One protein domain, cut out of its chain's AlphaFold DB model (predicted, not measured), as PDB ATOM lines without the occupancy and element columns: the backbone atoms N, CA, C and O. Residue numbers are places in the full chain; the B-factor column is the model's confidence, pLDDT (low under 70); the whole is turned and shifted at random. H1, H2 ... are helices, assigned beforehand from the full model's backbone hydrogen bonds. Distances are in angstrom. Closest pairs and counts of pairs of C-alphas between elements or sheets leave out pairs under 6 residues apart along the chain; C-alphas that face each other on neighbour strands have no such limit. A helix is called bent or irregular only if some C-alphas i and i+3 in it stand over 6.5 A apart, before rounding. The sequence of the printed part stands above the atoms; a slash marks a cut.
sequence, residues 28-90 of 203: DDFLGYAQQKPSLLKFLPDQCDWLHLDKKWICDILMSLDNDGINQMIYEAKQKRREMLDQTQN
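Overview. This is residues 28 to 90 of the 203 residues of an uncharacterized protein of Oxytricha trifallax (UniProt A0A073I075). A compact head of four short helices, H1 to H4, has one long straight helix, H5, leaving it from the end of H4; residues 74 to 90 stick out as a free arm. In the head H1 packs on H4, H2 meets H1 at the corner by their link, and H3 is near H1 but touches no helix. The printed part has 63 residues with five named helices, H1 to H5 in order, and no named strand; the class is all helix. The whole is loose, with a radius of gyration of the C-alphas of 14.0 A, and elongated, spanning 44 by 24 by 19 A.

Arrangement. Begin at H1, residues 28 to 35, which touches H4, residues 55 to 65; the closest C-alphas, of Phe 30 and Cys 59, are 7.1 A apart. They run the same way at a shallow tilt of 32 degrees, only just short of steep. H2, residues 38 to 41, only just touches H1, only at the corner, with 3 pairs of C-alphas within 8 A, the closest of Ala 34 and Leu 40 at 5.6 A. H3, residues 47 to 52, is near H1 but apart from H4. H5, residues 67 to 88, only just touches H4, only at the corner and with residues 70 to 71 alone; the closest C-alphas, of Met 63 and Ile 70, are 6.1 A apart. H4 and H5 run opposite ways at a steep tilt of 50 degrees. In H1, H4 and H5 every O i to N i+4 pair is within hydrogen-bond range; H3 has 0 of 2, but 2 of 3 O i to N i+3 pairs, and H2 is too short for an O i to N i+4 pair.

Along the chain. Find C-alpha 28 at (2.522, 53.736, 33.726), where H1 begins. H3 is irregular, with C-alphas 48 and 51 7.2 A apart. H4 is 15.5 A long; H5 runs 31.5 A to C-alpha 88 at (-11.197, 49.671, 12.793).

Size, cuts and confidence. Lys 42 and Asn 90 have the C-alphas farthest apart, 45.0 A. The printed part has no cut, and its links are tight. Residues 88 to 90 are under pLDDT 70.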
ATOM      1  N   ASP A  28       3.524  53.882  32.669       85.75
ATOM      2  CA  ASP A  28       2.522  53.736  33.726       85.75
ATOM      3  C   ASP A  28       1.941  52.322  33.787       85.75
ATOM      4  O   ASP A  28       1.729  51.800  34.876       85.75
ATOM      5  N   ASP A  29       1.757  51.654  32.643       86.31
ATOM      6  CA  ASP A  29       1.278  50.265  32.611       86.31
ATOM      7  C   ASP A  29       2.286  49.307  33.270       86.31
ATOM      8  O   ASP A  29       1.913  48.425  34.048       86.31
ATOM      9  N   PHE A  30       3.585  49.508  33.015       86.06
ATOM     10  CA  PHE A  30       4.655  48.732  33.649       86.06
ATOM     11  C   PHE A  30       4.757  49.015  35.155       86.06
ATOM     12  O   PHE A  30       4.947  48.095  35.952       86.06
ATOM     13  N   LEU A  31       4.610  50.275  35.563       87.31
ATOM     14  CA  LEU A  31       4.628  50.662  36.974       87.31
ATOM     15  C   LEU A  31       3.387  50.149  37.718       87.31
ATOM     16  O   LEU A  31       3.506  49.637  38.830       87.31
ATOM     17  N   GLY A  32       2.214  50.193  37.086       87.44
ATOM     18  CA  GLY A  32       0.976  49.612  37.601       87.44
ATOM     19  C   GLY A  32       1.076  48.097  37.781       87.44
ATOM     20  O   GLY A  32       0.609  47.562  38.785       87.44
ATOM     21  N   TYR A  33       1.764  47.399  36.872       87.75
ATOM     22  CA  TYR A  33       2.091  45.984  37.049       87.75
ATOM     23  C   TYR A  33       2.982  45.751  38.277       87.75
ATOM     24  O   TYR A  33       2.715  44.866  39.093       87.75
ATOM     25  N   ALA A  34       4.016  46.577  38.453       86.19
ATOM     26  CA  ALA A  34       4.914  46.478  39.597       86.19
ATOM     27  C   ALA A  34       4.202  46.762  40.933       86.19
ATOM     28  O   ALA A  34       4.481  46.086  41.922       86.19
ATOM     29  N   GLN A  35       3.236  47.688  40.967       87.44
ATOM     30  CA  GLN A  35       2.418  47.971  42.157       87.44
ATOM     31  C   GLN A  35       1.647  46.750  42.664       87.44
ATOM     32  O   GLN A  35       1.466  46.594  43.871       87.44
ATOM     33  N   GLN A  36       1.222  45.860  41.766       87.62
ATOM     34  CA  GLN A  36       0.491  44.646  42.134       87.62
ATOM     35  C   GLN A  36       1.386  43.603  42.822       87.62
ATOM     36  O   GLN A  36       0.879  42.680  43.463       87.62
ATOM     37  N   LYS A  37       2.715  43.737  42.713       86.94
ATOM     38  CA  LYS A  37       3.697  42.781  43.231       86.94
ATOM     39  C   LYS A  37       4.712  43.487  44.140       86.94
ATOM     40  O   LYS A  37       5.735  43.978  43.662       86.94
ATOM     41  N   PRO A  38       4.517  43.448  45.472       82.56
ATOM     42  CA  PRO A  38       5.430  44.075  46.434       82.56
ATOM     43  C   PRO A  38       6.890  43.597  46.351       82.56
ATOM     44  O   PRO A  38       7.792  44.281  46.828       82.56
ATOM     45  N   SER A  39       7.146  42.427  45.758       82.94
ATOM     46  CA  SER A  39       8.495  41.923  45.481       82.94
ATOM     47  C   SER A  39       9.246  42.748  44.432       82.94
ATOM     48  O   SER A  39      10.459  42.888  44.552       82.94
ATOM     49  N   LEU A  40       8.541  43.312  43.446       81.88
ATOM     50  CA  LEU A  40       9.115  44.104  42.352       81.88
ATOM     51  C   LEU A  40       9.402  45.546  42.786       81.88
ATOM     52  O   LEU A  40      10.413  46.122  42.391       81.88
ATOM     53  N   LEU A  41       8.564  46.099  43.668       83.25
ATOM     54  CA  LEU A  41       8.716  47.460  44.195       83.25
ATOM     55  C   LEU A  41      10.025  47.677  44.961       83.25
ATOM     56  O   LEU A  41      10.530  48.789  44.986       83.25
ATOM     57  N   LYS A  42      10.613  46.621  45.538       83.12
ATOM     58  CA  LYS A  42      11.897  46.706  46.260       83.12
ATOM     59  C   LYS A  42      13.074  47.114  45.374       83.12
ATOM     60  O   LYS A  42      14.097  47.550  45.893       83.12
ATOM     61  N   PHE A  43      12.935  46.916  44.067       79.94
ATOM     62  CA  PHE A  43      13.970  47.171  43.070       79.94
ATOM     63  C   PHE A  43      13.692  48.429  42.241       79.94
ATOM     64  O   PHE A  43      14.510  48.799  41.398       79.94
ATOM     65  N   LEU A  44      12.548  49.078  42.472       82.69
ATOM     66  CA  LEU A  44      12.169  50.335  41.840       82.69
ATOM     67  C   LEU A  44      12.381  51.499  42.821       82.69
ATOM     68  O   LEU A  44      12.362  51.283  44.033       82.69
ATOM     69  N   PRO A  45      12.583  52.731  42.325       81.00
ATOM     70  CA  PRO A  45      12.630  53.920  43.166       81.00
ATOM     71  C   PRO A  45      11.268  54.195  43.803       81.00
ATOM     72  O   PRO A  45      10.253  53.600  43.423       81.00
ATOM     73  N   ASP A  46      11.239  55.147  44.729       80.50
ATOM     74  CA  ASP A  46       9.996  55.582  45.355       80.50
ATOM     75  C   ASP A  46       9.022  56.174  44.328       80.50
ATOM     76  O   ASP A  46       9.409  56.722  43.296       80.50
ATOM     77  N   GLN A  47       7.726  56.082  44.637       77.44
ATOM     78  CA  GLN A  47       6.641  56.498  43.740       77.44
ATOM     79  C   GLN A  47       6.735  57.965  43.298       77.44
ATOM     80  O   GLN A  47       6.301  58.303  42.199       77.44
ATOM     81  N   CYS A  48       7.328  58.828  44.126       75.75
ATOM     82  CA  CYS A  48       7.550  60.239  43.812       75.75
ATOM     83  C   CYS A  48       8.518  60.447  42.634       75.75
ATOM     84  O   CYS A  48       8.394  61.438  41.918       75.75
ATOM     85  N   ASP A  49       9.436  59.505  42.402       78.19
ATOM     86  CA  ASP A  49      10.486  59.611  41.382       78.19
ATOM     87  C   ASP A  49      10.103  58.932  40.059       78.19
ATOM     88  O   ASP A  49      10.846  58.980  39.076       78.19
ATOM     89  N   TRP A  50       8.924  58.307  39.998       81.06
ATOM     90  CA  TRP A  50       8.482  57.543  38.830       81.06
ATOM     91  C   TRP A  50       8.282  58.394  37.579       81.06
ATOM     92  O   TRP A  50       8.418  57.892  36.465       81.06
ATOM     93  N   LEU A  51       8.032  59.691  37.753       76.19
ATOM     94  CA  LEU A  51       7.788  60.632  36.661       76.19
ATOM     95  C   LEU A  51       9.017  60.847  35.760       76.19
ATOM     96  O   LEU A  51       8.879  61.268  34.613       76.19
ATOM     97  N   HIS A  52      10.214  60.554  36.272       79.06
ATOM     98  CA  HIS A  52      11.488  60.727  35.568       79.06
ATOM     99  C   HIS A  52      12.115  59.405  35.120       79.06
ATOM    100  O   HIS A  52      13.240  59.393  34.621       79.06
ATOM    101  N   LEU A  53      11.410  58.287  35.305       81.00
ATOM    102  CA  LEU A  53      11.939  56.984  34.951       81.00
ATOM    103  C   LEU A  53      11.830  56.717  33.453       81.00
ATOM    104  O   LEU A  53      10.757  56.753  32.851       81.00
ATOM    105  N   ASP A  54      12.961  56.337  32.867       83.06
ATOM    106  CA  ASP A  54      12.993  55.881  31.490       83.06
ATOM    107  C   ASP A  54      12.204  54.578  31.344       83.06
ATOM    108  O   ASP A  54      12.516  53.553  31.956       83.06
ATOM    109  N   LYS A  55      11.231  54.575  30.428       81.38
ATOM    110  CA  LYS A  55      10.445  53.382  30.073       81.38
ATOM    111  C   LYS A  55      11.328  52.167  29.769       81.38
ATOM    112  O   LYS A  55      10.986  51.044  30.133       81.38
ATOM    113  N   LYS A  56      12.457  52.387  29.086       82.56
ATOM    114  CA  LYS A  56      13.419  51.325  28.764       82.56
ATOM    115  C   LYS A  56      13.990  50.700  30.036       82.56
ATOM    116  O   LYS A  56      14.037  49.483  30.138       82.56
ATOM    117  N   TRP A  57      14.392  51.535  30.986       84.44
ATOM    118  CA  TRP A  57      14.985  51.092  32.240       84.44
ATOM    119  C   TRP A  57      13.985  50.305  33.093       84.44
ATOM    120  O   TRP A  57      14.313  49.218  33.561       84.44
ATOM    121  N   ILE A  58      12.744  50.798  33.208       85.56
ATOM    122  CA  ILE A  58      11.663  50.084  33.906       85.56
ATOM    123  C   ILE A  58      11.443  48.707  33.268       85.56
ATOM    124  O   ILE A  58      11.387  47.698  33.966       85.56
ATOM    125  N   CYS A  59      11.348  48.656  31.936       84.19
ATOM    126  CA  CYS A  59      11.144  47.412  31.203       84.19
ATOM    127  C   CYS A  59      12.293  46.423  31.432       84.19
ATOM    128  O   CYS A  59      12.034  45.272  31.766       84.19
ATOM    129  N   ASP A  60      13.547  46.870  31.315       84.06
ATOM    130  CA  ASP A  60      14.732  46.031  31.526       84.06
ATOM    131  C   ASP A  60      14.735  45.420  32.942       84.06
ATOM    132  O   ASP A  60      14.937  44.216  33.109       84.06
ATOM    133  N   ILE A  61      14.431  46.217  33.974       84.62
ATOM    134  CA  ILE A  61      14.354  45.732  35.361       84.62
ATOM    135  C   ILE A  61      13.226  44.725  35.542       84.62
ATOM    136  O   ILE A  61      13.453  43.634  36.067       84.62
ATOM    137  N   LEU A  62      12.016  45.057  35.096       85.44
ATOM    138  CA  LEU A  62      10.865  44.179  35.278       85.44
ATOM    139  C   LEU A  62      11.013  42.875  34.491       85.44
ATOM    140  O   LEU A  62      10.681  41.819  35.015       85.44
ATOM    141  N   MET A  63      11.587  42.920  33.287       83.75
ATOM    142  CA  MET A  63      11.902  41.730  32.486       83.75
ATOM    143  C   MET A  63      12.947  40.824  33.141       83.75
ATOM    144  O   MET A  63      12.950  39.619  32.886       83.75
ATOM    145  N   SER A  64      13.839  41.397  33.952       84.31
ATOM    146  CA  SER A  64      14.870  40.659  34.695       84.31
ATOM    147  C   SER A  64      14.311  39.980  35.939       84.31
ATOM    148  O   SER A  64      14.771  38.909  36.322       84.31
ATOM    149  N   LEU A  65      13.322  40.609  36.571       84.81
ATOM    150  CA  LEU A  65      12.689  40.111  37.787       84.81
ATOM    151  C   LEU A  65      11.532  39.146  37.505       84.81
ATOM    152  O   LEU A  65      11.335  38.195  38.257       84.81
ATOM    153  N   ASP A  66      10.759  39.401  36.449       85.00
ATOM    154  CA  ASP A  66       9.561  38.645  36.087       85.00
ATOM    155  C   ASP A  66       9.372  38.609  34.564       85.00
ATOM    156  O   ASP A  66       8.539  39.304  33.975       85.00
ATOM    157  N   ASN A  67      10.198  37.792  33.916       85.06
ATOM    158  CA  ASN A  67      10.226  37.672  32.463       85.06
ATOM    159  C   ASN A  67       8.888  37.183  31.891       85.06
ATOM    160  O   ASN A  67       8.371  37.760  30.935       85.06
ATOM    161  N   ASP A  68       8.316  36.139  32.490       86.88
ATOM    162  CA  ASP A  68       7.087  35.508  32.011       86.88
ATOM    163  C   ASP A  68       5.888  36.446  32.154       86.88
ATOM    164  O   ASP A  68       5.105  36.613  31.216       86.88
ATOM    165  N   GLY A  69       5.772  37.113  33.304       86.62
ATOM    166  CA  GLY A  69       4.689  38.042  33.579       86.62
ATOM    167  C   GLY A  69       4.682  39.247  32.642       86.62
ATOM    168  O   GLY A  69       3.632  39.622  32.112       86.62
ATOM    169  N   ILE A  70       5.856  39.823  32.378       86.81
ATOM    170  CA  ILE A  70       5.975  40.949  31.449       86.81
ATOM    171  C   ILE A  70       5.776  40.495  29.997       86.81
ATOM    172  O   ILE A  70       5.077  41.174  29.244       86.81
ATOM    173  N   ASN A  71       6.296  39.332  29.592       85.81
ATOM    174  CA  ASN A  71       6.041  38.789  28.254       85.81
ATOM    175  C   ASN A  71       4.553  38.516  28.007       85.81
ATOM    176  O   ASN A  71       4.060  38.791  26.909       85.81
ATOM    177  N   GLN A  72       3.829  38.036  29.019       88.50
ATOM    178  CA  GLN A  72       2.382  37.849  28.947       88.50
ATOM    179  C   GLN A  72       1.659  39.187  28.743       88.50
ATOM    180  O   GLN A  72       0.846  39.310  27.826       88.50
ATOM    181  N   MET A  73       2.021  40.221  29.505       86.75
ATOM    182  CA  MET A  73       1.463  41.568  29.336       86.75
ATOM    183  C   MET A  73       1.731  42.135  27.931       86.75
ATOM    184  O   MET A  73       0.848  42.716  27.296       86.75
ATOM    185  N   ILE A  74       2.938  41.922  27.396       86.12
ATOM    186  CA  ILE A  74       3.302  42.315  26.026       86.12
ATOM    187  C   ILE A  74       2.457  41.562  24.997       86.12
ATOM    188  O   ILE A  74       2.011  42.149  24.006       86.12
ATOM    189  N   TYR A  75       2.260  40.261  25.197       85.94
ATOM    190  CA  TYR A  75       1.447  39.434  24.316       85.94
ATOM    191  C   TYR A  75      -0.006  39.920  24.286       85.94
ATOM    192  O   TYR A  75      -0.556  40.132  23.204       85.94
ATOM    193  N   GLU A  76      -0.599  40.174  25.449       88.19
ATOM    194  CA  GLU A  76      -1.970  40.677  25.582       88.19
ATOM    195  C   GLU A  76      -2.148  42.044  24.923       88.19
ATOM    196  O   GLU A  76      -3.081  42.238  24.141       88.19
ATOM    197  N   ALA A  77      -1.212  42.972  25.141       85.00
ATOM    198  CA  ALA A  77      -1.236  44.278  24.488       85.00
ATOM    199  C   ALA A  77      -1.176  44.156  22.954       85.00
ATOM    200  O   ALA A  77      -1.926  44.826  22.236       85.00
ATOM    201  N   LYS A  78      -0.339  43.247  22.432       84.56
ATOM    202  CA  LYS A  78      -0.261  42.957  20.991       84.56
ATOM    203  C   LYS A  78      -1.555  42.351  20.448       84.56
ATOM    204  O   LYS A  78      -1.943  42.696  19.329       84.56
ATOM    205  N   GLN A  79      -2.216  41.467  21.196       84.12
ATOM    206  CA  GLN A  79      -3.506  40.895  20.793       84.12
ATOM    207  C   GLN A  79      -4.605  41.952  20.786       84.12
ATOM    208  O   GLN A  79      -5.257  42.137  19.762       84.12
ATOM    209  N   LYS A  80      -4.729  42.738  21.857       84.81
ATOM    210  CA  LYS A  80      -5.714  43.822  21.952       84.81
ATOM    211  C   LYS A  80      -5.548  44.839  20.824       84.81
ATOM    212  O   LYS A  80      -6.523  45.245  20.195       84.81
ATOM    213  N   ARG A  81      -4.305  45.213  20.498       80.56
ATOM    214  CA  ARG A  81      -4.024  46.084  19.347       80.56
ATOM    215  C   ARG A  81      -4.450  45.440  18.030       80.56
ATOM    216  O   ARG A  81      -5.038  46.114  17.189       80.56
ATOM    217  N   ARG A  82      -4.143  44.156  17.831       79.31
ATOM    218  CA  ARG A  82      -4.547  43.410  16.633       79.31
ATOM    219  C   ARG A  82      -6.067  43.389  16.485       79.31
ATOM    220  O   ARG A  82      -6.548  43.668  15.396       79.31
ATOM    221  N   GLU A  83      -6.798  43.136  17.562       79.81
ATOM    222  CA  GLU A  83      -8.263  43.158  17.579       79.81
ATOM    223  C   GLU A  83      -8.818  44.545  17.246       79.81
ATOM    224  O   GLU A  83      -9.695  44.663  16.394       79.81
ATOM    225  N   MET A  84      -8.270  45.608  17.846       79.56
ATOM    226  CA  MET A  84      -8.674  46.982  17.529       79.56
ATOM    227  C   MET A  84      -8.407  47.347  16.067       79.56
ATOM    228  O   MET A  84      -9.244  47.993  15.438       79.56
ATOM    229  N   LEU A  85      -7.263  46.941  15.508       75.69
ATOM    230  CA  LEU A  85      -6.945  47.144  14.092       75.69
ATOM    231  C   LEU A  85      -7.885  46.345  13.189       75.69
ATOM    232  O   LEU A  85      -8.395  46.880  12.208       75.69
ATOM    233  N   ASP A  86      -8.162  45.093  13.544       74.00
ATOM    234  CA  ASP A  86      -9.077  44.235  12.796       74.00
ATOM    235  C   ASP A  86     -10.514  44.803  12.801       74.00
ATOM    236  O   ASP A  86     -11.199  44.738  11.776       74.00
ATOM    237  N   GLN A  87     -10.946  45.429  13.904       71.12
ATOM    238  CA  GLN A  87     -12.224  46.146  14.010       71.12
ATOM    239  C   GLN A  87     -12.229  47.462  13.218       71.12
ATOM    240  O   GLN A  87     -13.104  47.673  12.383       71.12
ATOM    241  N   THR A  88     -11.252  48.345  13.445       69.12
ATOM    242  CA  THR A  88     -11.197  49.671  12.793       69.12
ATOM    243  C   THR A  88     -11.037  49.581  11.281       69.12
ATOM    244  O   THR A  88     -11.581  50.411  10.557       69.12
ATOM    245  N   GLN A  89     -10.332  48.566  10.785       64.81
ATOM    246  CA  GLN A  89     -10.168  48.332   9.351       64.81
ATOM    247  C   GLN A  89     -11.297  47.480   8.749       64.81
ATOM    248  O   GLN A  89     -11.216  47.109   7.578       64.81
ATOM    249  N   ASN A  90     -12.349  47.158   9.522       62.12
ATOM    250  CA  ASN A  90     -13.448  46.279   9.110       62.12
ATOM    251  C   ASN A  90     -12.947  44.968   8.470       62.12
ATOM    252  O   ASN A  90     -13.566  44.429   7.553       62.12
TER     253      ASN A  90